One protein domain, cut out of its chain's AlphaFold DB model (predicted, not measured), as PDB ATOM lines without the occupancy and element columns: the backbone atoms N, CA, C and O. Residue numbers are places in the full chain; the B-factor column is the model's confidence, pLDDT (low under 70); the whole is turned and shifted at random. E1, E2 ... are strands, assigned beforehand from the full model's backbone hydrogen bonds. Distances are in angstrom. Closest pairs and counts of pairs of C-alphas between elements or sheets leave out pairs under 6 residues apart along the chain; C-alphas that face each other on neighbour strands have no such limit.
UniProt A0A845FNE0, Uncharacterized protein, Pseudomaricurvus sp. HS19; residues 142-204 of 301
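AT A GLANCE: This is residues 142 to 204 of the 301 residues of an uncharacterized protein of Pseudomaricurvus sp. HS19 (UniProt A0A845FNE0). Four small two-stranded hairpins follow one another in an elongated chain of two lobes: E1 to E4 form one, E5 to E8 the other, placed end to end. In each lobe a hairpin of three-residue strands is followed by one of four-residue strands, set near it. The 63 printed residues hold eight named strands, E1 to E8 in chain order, in four antiparallel sheets of two, and no named helix. The class is all strand, with 28 residues, under half, in named elements. The whole is only just loose, close to compact, with a radius of gyration of the C-alphas of 13.0 A and spans of 39 by 20 by 15 A.

HOW THE PARTS SIT: E3, residues 162 to 165, and E4, residues 168 to 171, form a hairpin at 137 degrees, with N 163 and O 170 2.9 A apart. E1, residues 145 to 147, and E2, residues 156 to 158, form another hairpin, antiparallel at 152 degrees, with N 146 and O 157 2.9 A apart. The closest C-alphas of E2 and E4, Cys 158 and Cys 169, are 5.5 A apart. E5, residues 178 to 180, is apart from E4, and only just apart from E3, at 8.2 A. E5 forms a hairpin with E6, residues 189 to 191, N 179 to O 190 being 2.8 A. E7, residues 195 to 198, and E8, residues 201 to 204, form the last, N 196 to O 203 being 2.8 A. The closest C-alphas of E6 and E8, Cys 191 and Cys 202, are 5.5 A apart.

IN THESE COORDINATES: E1 begins at C-alpha 145 (183.475, 209.850, 180.791) and E8 ends at C-alpha 204 (203.404, 233.062, 186.198). E3 measures 9.3 A, E4 9.8 A, E7 9.4 A and E8 10.2 A.

THE WHOLE: The C-alphas farthest apart, Arg 151 and Pro 204, are 39.6 A apart. The printed part has no cut and no long link. Residues 183 to 185 have pLDDT under 70.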
ATOM      1  N   PRO A 142     178.492 207.610 181.046       94.06
ATOM      2  CA  PRO A 142     177.886 208.874 180.648       94.06
ATOM      3  C   PRO A 142     178.767 209.629 179.644       94.06
ATOM      4  O   PRO A 142     179.936 209.310 179.433       94.06
ATOM      5  N   GLN A 143     178.208 210.670 179.025       95.12
ATOM      6  CA  GLN A 143     178.967 211.544 178.133       95.12
ATOM      7  C   GLN A 143     180.139 212.210 178.878       95.12
ATOM      8  O   GLN A 143     179.996 212.598 180.037       95.12
ATOM      9  N   ASN A 144     181.273 212.384 178.189       93.56
ATOM     10  CA  ASN A 144     182.517 212.949 178.733       93.56
ATOM     11  C   ASN A 144     183.102 212.125 179.896       93.56
ATOM     12  O   ASN A 144     183.710 212.668 180.822       93.56
ATOM     13  N   ALA A 145     182.897 210.808 179.862       94.19
ATOM     14  CA  ALA A 145     183.475 209.850 180.791       94.19
ATOM     15  C   ALA A 145     184.103 208.673 180.042       94.19
ATOM     16  O   ALA A 145     183.739 208.358 178.910       94.19
ATOM     17  N   PHE A 146     185.018 207.980 180.711       92.88
ATOM     18  CA  PHE A 146     185.685 206.796 180.184       92.88
ATOM     19  C   PHE A 146     185.732 205.681 181.231       92.88
ATOM     20  O   PHE A 146     185.800 205.929 182.435       92.88
ATOM     21  N   LEU A 147     185.714 204.426 180.773       93.00
ATOM     22  CA  LEU A 147     185.854 203.261 181.653       93.00
ATOM     23  C   LEU A 147     187.218 203.254 182.337       93.00
ATOM     24  O   LEU A 147     188.232 203.509 181.693       93.00
ATOM     25  N   THR A 148     187.262 202.834 183.595       89.19
ATOM     26  CA  THR A 148     188.510 202.639 184.347       89.19
ATOM     27  C   THR A 148     188.726 201.169 184.691       89.19
ATOM     28  O   THR A 148     187.834 200.341 184.527       89.19
ATOM     29  N   GLU A 149     189.915 200.847 185.198       84.19
ATOM     30  CA  GLU A 149     190.224 199.534 185.787       84.19
ATOM     31  C   GLU A 149     189.753 199.424 187.252       84.19
ATOM     32  O   GLU A 149     190.083 198.468 187.959       84.19
ATOM     33  N   ALA A 150     189.031 200.432 187.758       80.00
ATOM     34  CA  ALA A 150     188.587 200.447 189.140       80.00
ATOM     35  C   ALA A 150     187.574 199.320 189.376       80.00
ATOM     36  O   ALA A 150     186.489 199.300 188.803       80.00
ATOM     37  N   ARG A 151     187.922 198.405 190.285       72.19
ATOM     38  CA  ARG A 151     187.071 197.273 190.691       72.19
ATOM     39  C   ARG A 151     185.902 197.677 191.591       72.19
ATOM     40  O   ARG A 151     185.034 196.860 191.876       72.19
ATOM     41  N   TYR A 152     185.913 198.917 192.070       71.81
ATOM     42  CA  TYR A 152     184.942 199.465 193.007       71.81
ATOM     43  C   TYR A 152     184.536 200.878 192.579       71.81
ATOM     44  O   TYR A 152     185.311 201.598 191.941       71.81
ATOM     45  N   GLY A 153     183.336 201.290 192.987       81.06
ATOM     46  CA  GLY A 153     182.731 202.558 192.581       81.06
ATOM     47  C   GLY A 153     182.039 202.451 191.223       81.06
ATOM     48  O   GLY A 153     181.538 201.390 190.857       81.06
ATOM     49  N   ASN A 154     182.018 203.553 190.478       86.06
ATOM     50  CA  ASN A 154     181.247 203.660 189.237       86.06
ATOM     51  C   ASN A 154     181.861 202.886 188.056       86.06
ATOM     52  O   ASN A 154     181.182 202.642 187.064       86.06
ATOM     53  N   GLY A 155     183.141 202.499 188.145       89.00
ATOM     54  CA  GLY A 155     183.869 201.823 187.060       89.00
ATOM     55  C   GLY A 155     184.164 202.715 185.844       89.00
ATOM     56  O   GLY A 155     184.724 202.255 184.852       89.00
ATOM     57  N   TRP A 156     183.865 204.008 185.943       91.50
ATOM     58  CA  TRP A 156     184.221 205.052 184.991       91.50
ATOM     59  C   TRP A 156     184.669 206.314 185.733       91.50
ATOM     60  O   TRP A 156     184.386 206.485 186.921       91.50
ATOM     61  N   GLU A 157     185.383 207.184 185.028       91.44
ATOM     62  CA  GLU A 157     185.814 208.501 185.498       91.44
ATOM     63  C   GLU A 157     185.551 209.558 184.428       91.44
ATOM     64  O   GLU A 157     185.470 209.245 183.240       91.44
ATOM     65  N   CYS A 158     185.408 210.813 184.853       91.62
ATOM     66  CA  CYS A 158     185.246 211.925 183.930       91.62
ATOM     67  C   CYS A 158     186.529 212.186 183.134       91.62
ATOM     68  O   CYS A 158     187.647 212.077 183.650       91.62
ATOM     69  N   GLU A 159     186.354 212.548 181.866       91.62
ATOM     70  CA  GLU A 159     187.436 213.041 181.022       91.62
ATOM     71  C   GLU A 159     188.057 214.314 181.626       91.62
ATOM     72  O   GLU A 159     187.383 215.048 182.361       91.62
ATOM     73  N   PRO A 160     189.335 214.619 181.335       90.75
ATOM     74  CA  PRO A 160     189.952 215.851 181.803       90.75
ATOM     75  C   PRO A 160     189.130 217.058 181.349       90.75
ATOM     76  O   PRO A 160     188.817 217.203 180.169       90.75
ATOM     77  N   GLY A 161     188.801 217.942 182.290       89.88
ATOM     78  CA  GLY A 161     187.980 219.124 182.027       89.88
ATOM     79  C   GLY A 161     186.518 218.914 182.401       89.88
ATOM     80  O   GLY A 161     185.705 219.812 182.188       89.88
ATOM     81  N   TYR A 162     186.201 217.774 183.018       91.62
ATOM     82  CA  TYR A 162     184.894 217.471 183.573       91.62
ATOM     83  C   TYR A 162     185.015 216.948 185.008       91.62
ATOM     84  O   TYR A 162     185.967 216.248 185.354       91.62
ATOM     85  N   LEU A 163     184.033 217.274 185.847       90.31
ATOM     86  CA  LEU A 163     183.920 216.783 187.220       90.31
ATOM     87  C   LEU A 163     182.622 216.007 187.427       90.31
ATOM     88  O   LEU A 163     181.590 216.308 186.828       90.31
ATOM     89  N   LEU A 164     182.686 215.021 188.322       89.62
ATOM     90  CA  LEU A 164     181.542 214.208 188.709       89.62
ATOM     91  C   LEU A 164     180.533 215.039 189.512       89.62
ATOM     92  O   LEU A 164     180.858 215.552 190.584       89.62
ATOM     93  N   LYS A 165     179.292 215.104 189.030       88.94
ATOM     94  CA  LYS A 165     178.152 215.687 189.743       88.94
ATOM     95  C   LYS A 165     176.888 214.909 189.408       88.94
ATOM     96  O   LYS A 165     176.564 214.779 188.239       88.94
ATOM     97  N   ASP A 166     176.197 214.375 190.415       87.00
ATOM     98  CA  ASP A 166     174.968 213.574 190.262       87.00
ATOM     99  C   ASP A 166     175.066 212.485 189.163       87.00
ATOM    100  O   ASP A 166     174.240 212.437 188.251       87.00
ATOM    101  N   ASP A 167     176.115 211.652 189.209       87.69
ATOM    102  CA  ASP A 167     176.383 210.571 188.236       87.69
ATOM    103  C   ASP A 167     176.539 211.004 186.761       87.69
ATOM    104  O   ASP A 167     176.442 210.192 185.840       87.69
ATOM    105  N   ARG A 168     176.874 212.274 186.514       91.25
ATOM    106  CA  ARG A 168     177.278 212.791 185.197       91.25
ATOM    107  C   ARG A 168     178.573 213.593 185.291       91.25
ATOM    108  O   ARG A 168     178.975 214.037 186.365       91.25
ATOM    109  N   CYS A 169     179.208 213.789 184.143       92.62
ATOM    110  CA  CYS A 169     180.406 214.602 184.008       92.62
ATOM    111  C   CYS A 169     180.031 216.003 183.518       92.62
ATOM    112  O   CYS A 169     179.629 216.187 182.370       92.62
ATOM    113  N   GLU A 170     180.138 216.990 184.407       92.19
ATOM    114  CA  GLU A 170     179.878 218.400 184.104       92.19
ATOM    115  C   GLU A 170     181.189 219.119 183.772       92.19
ATOM    116  O   GLU A 170     182.181 218.965 184.483       92.19
ATOM    117  N   ALA A 171     181.196 219.902 182.689       92.00
ATOM    118  CA  ALA A 171     182.379 220.639 182.256       92.00
ATOM    119  C   ALA A 171     182.796 221.677 183.305       92.00
ATOM    120  O   ALA A 171     181.957 222.379 183.874       92.00
ATOM    121  N   ILE A 172     184.102 221.813 183.517       90.19
ATOM    122  CA  ILE A 172     184.681 222.838 184.383       90.19
ATOM    123  C   ILE A 172     185.346 223.945 183.575       90.19
ATOM    124  O   ILE A 172     185.861 223.737 182.476       90.19
ATOM    125  N   VAL A 173     185.390 225.135 184.168       91.19
ATOM    126  CA  VAL A 173     186.201 226.234 183.649       91.19
ATOM    127  C   VAL A 173     187.648 226.003 184.075       91.19
ATOM    128  O   VAL A 173     187.986 226.111 185.254       91.19
ATOM    129  N   VAL A 174     188.502 225.684 183.106       91.44
ATOM    130  CA  VAL A 174     189.951 225.588 183.302       91.44
ATOM    131  C   VAL A 174     190.548 226.977 183.050       91.44
ATOM    132  O   VAL A 174     190.402 227.495 181.940       91.44
ATOM    133  N   PRO A 175     191.178 227.622 184.049       93.12
ATOM    134  CA  PRO A 175     191.741 228.954 183.865       93.12
ATOM    135  C   PRO A 175     192.934 228.929 182.900       93.12
ATOM    136  O   PRO A 175     193.532 227.882 182.632       93.12
ATOM    137  N   ALA A 176     193.319 230.103 182.397       94.38
ATOM    138  CA  ALA A 176     194.537 230.238 181.605       94.38
ATOM    139  C   ALA A 176     195.754 229.707 182.387       94.38
ATOM    140  O   ALA A 176     195.843 229.865 183.605       94.38
ATOM    141  N   ASN A 177     196.696 229.081 181.677       94.50
ATOM    142  CA  ASN A 177     197.893 228.451 182.249       94.50
ATOM    143  C   ASN A 177     197.620 227.289 183.222       94.50
ATOM    144  O   ASN A 177     198.496 226.919 184.007       94.50
ATOM    145  N   ALA A 178     196.433 226.687 183.165       94.44
ATOM    146  CA  ALA A 178     196.128 225.424 183.819       94.44
ATOM    147  C   ALA A 178     195.932 224.305 182.794       94.44
ATOM    148  O   ALA A 178     195.568 224.534 181.642       94.44
ATOM    149  N   ILE A 179     196.172 223.077 183.236       92.38
ATOM    150  CA  ILE A 179     195.818 221.864 182.509       92.38
ATOM    151  C   ILE A 179     194.743 221.123 183.280       92.38
ATOM    152  O   ILE A 179     194.819 220.986 184.504       92.38
ATOM    153  N   ALA A 180     193.750 220.645 182.545       92.44
ATOM    154  CA  ALA A 180     192.756 219.741 183.078       92.44
ATOM    155  C   ALA A 180     193.413 218.445 183.570       92.44
ATOM    156  O   ALA A 180     194.346 217.936 182.945       92.44
ATOM    157  N   GLU A 181     192.913 217.900 184.672       87.06
ATOM    158  CA  GLU A 181     193.371 216.626 185.218       87.06
ATOM    159  C   GLU A 181     192.191 215.712 185.535       87.06
ATOM    160  O   GLU A 181     191.072 216.166 185.771       87.06
ATOM    161  N   HIS A 182     192.455 214.408 185.554       77.62
ATOM    162  CA  HIS A 182     191.499 213.443 186.071       77.62
ATOM    163  C   HIS A 182     191.409 213.624 187.582       77.62
ATOM    164  O   HIS A 182     192.347 213.283 188.305       77.62
ATOM    165  N   SER A 183     190.295 214.160 188.070       69.94
ATOM    166  CA  SER A 183     190.039 214.198 189.502       69.94
ATOM    167  C   SER A 183     188.591 213.868 189.814       69.94
ATOM    168  O   SER A 183     187.663 214.400 189.212       69.94
ATOM    169  N   ARG A 184     188.401 212.997 190.807       63.56
ATOM    170  CA  ARG A 184     187.080 212.659 191.354       63.56
ATOM    171  C   ARG A 184     186.536 213.755 192.275       63.56
ATOM    172  O   ARG A 184     185.371 213.709 192.654       63.56
ATOM    173  N   SER A 185     187.383 214.700 192.684       65.50
ATOM    174  CA  SER A 185     187.041 215.765 193.628       65.50
ATOM    175  C   SER A 185     187.953 216.990 193.472       65.50
ATOM    176  O   SER A 185     188.956 216.971 192.762       65.50
ATOM    177  N   GLY A 186     187.612 218.102 194.122       77.75
ATOM    178  CA  GLY A 186     188.361 219.351 193.969       77.75
ATOM    179  C   GLY A 186     188.021 220.064 192.661       77.75
ATOM    180  O   GLY A 186     186.887 220.011 192.203       77.75
ATOM    181  N   LYS A 187     188.989 220.780 192.087       85.69
ATOM    182  CA  LYS A 187     188.762 221.702 190.960       85.69
ATOM    183  C   LYS A 187     188.977 221.101 189.567       85.69
ATOM    184  O   LYS A 187     188.614 221.743 188.592       85.69
ATOM    185  N   GLY A 188     189.561 219.901 189.470       88.12
ATOM    186  CA  GLY A 188     189.758 219.171 188.204       88.12
ATOM    187  C   GLY A 188     190.789 219.776 187.245       88.12
ATOM    188  O   GLY A 188     190.817 219.447 186.060       88.12
ATOM    189  N   TRP A 189     191.654 220.660 187.739       91.38
ATOM    190  CA  TRP A 189     192.776 221.211 186.987       91.38
ATOM    191  C   TRP A 189     193.961 221.471 187.908       91.38
ATOM    192  O   TRP A 189     193.798 221.680 189.109       91.38
ATOM    193  N   ARG A 190     195.156 221.550 187.327       91.75
ATOM    194  CA  ARG A 190     196.373 222.003 188.010       91.75
ATOM    195  C   ARG A 190     197.112 223.028 187.167       91.75
ATOM    196  O   ARG A 190     197.028 223.003 185.940       91.75
ATOM    197  N   CYS A 191     197.860 223.920 187.812       93.56
ATOM    198  CA  CYS A 191     198.670 224.886 187.082       93.56
ATOM    199  C   CYS A 191     199.734 224.191 186.227       93.56
ATOM    200  O   CYS A 191     200.311 223.164 186.610       93.56
ATOM    201  N   MET A 192     199.978 224.757 185.047       93.88
ATOM    202  CA  MET A 192     201.082 224.358 184.191       93.88
ATOM    203  C   MET A 192     202.414 224.579 184.911       93.88
ATOM    204  O   MET A 192     202.539 225.366 185.851       93.88
ATOM    205  N   ARG A 193     203.442 223.872 184.441       94.19
ATOM    206  CA  ARG A 193     204.813 224.016 184.933       94.19
ATOM    207  C   ARG A 193     205.232 225.496 184.883       94.19
ATOM    208  O   ARG A 193     205.194 226.091 183.812       94.19
ATOM    209  N   GLY A 194     205.668 226.061 186.009       94.56
ATOM    210  CA  GLY A 194     206.085 227.466 186.097       94.56
ATOM    211  C   GLY A 194     204.972 228.456 186.436       94.56
ATOM    212  O   GLY A 194     205.215 229.657 186.375       94.56
ATOM    213  N   PHE A 195     203.792 227.973 186.825       95.00
ATOM    214  CA  PHE A 195     202.684 228.801 187.289       95.00
ATOM    215  C   PHE A 195     202.279 228.413 188.712       95.00
ATOM    216  O   PHE A 195     202.264 227.233 189.066       95.00
ATOM    217  N   ASN A 196     201.955 229.416 189.522       92.56
ATOM    218  CA  ASN A 196     201.470 229.252 190.884       92.56
ATOM    219  C   ASN A 196     199.956 229.408 190.932       92.56
ATOM    220  O   ASN A 196     199.381 230.234 190.225       92.56
ATOM    221  N   GLU A 197     199.330 228.640 191.813       92.44
ATOM    222  CA  GLU A 197     197.909 228.770 192.095       92.44
ATOM    223  C   GLU A 197     197.628 230.017 192.939       92.44
ATOM    224  O   GLU A 197     198.217 230.207 194.007       92.44
ATOM    225  N   THR A 198     196.695 230.840 192.469       91.00
ATOM    226  CA  THR A 198     196.158 232.011 193.168       91.00
ATOM    227  C   THR A 198     194.631 231.931 193.218       91.00
ATOM    228  O   THR A 198     194.022 230.986 192.713       91.00
ATOM    229  N   ARG A 199     193.974 232.924 193.834       87.44
ATOM    230  CA  ARG A 199     192.500 232.985 193.835       87.44
ATOM    231  C   ARG A 199     191.912 233.198 192.438       87.44
ATOM    232  O   ARG A 199     190.759 232.847 192.227       87.44
ATOM    233  N   GLU A 200     192.682 233.780 191.520       86.31
ATOM    234  CA  GLU A 200     192.235 234.128 190.166       86.31
ATOM    235  C   GLU A 200     192.593 233.050 189.128       86.31
ATOM    236  O   GLU A 200     192.145 233.118 187.985       86.31
ATOM    237  N   GLY A 201     193.355 232.020 189.516       90.81
ATOM    238  CA  GLY A 201     193.738 230.914 188.642       90.81
ATOM    239  C   GLY A 201     195.222 230.588 188.745       90.81
ATOM    240  O   GLY A 201     195.721 230.303 189.833       90.81
ATOM    241  N   CYS A 202     195.912 230.575 187.603       95.56
ATOM    242  CA  CYS A 202     197.330 230.236 187.506       95.56
ATOM    243  C   CYS A 202     198.145 231.420 186.991       95.56
ATOM    244  O   CYS A 202     198.085 231.777 185.810       95.56
ATOM    245  N   GLU A 203     198.952 231.995 187.877       94.88
ATOM    246  CA  GLU A 203     199.804 233.145 187.576       94.88
ATOM    247  C   GLU A 203     201.261 232.716 187.352       94.88
ATOM    248  O   GLU A 203     201.730 231.781 188.013       94.88
ATOM    249  N   PRO A 204     201.999 233.369 186.433       94.06
ATOM    250  CA  PRO A 204     203.404 233.062 186.198       94.06
ATOM    251  C   PRO A 204     204.224 233.141 187.485       94.06
ATOM    252  O   PRO A 204     204.144 234.101 188.252       94.06
TER     253      PRO A 204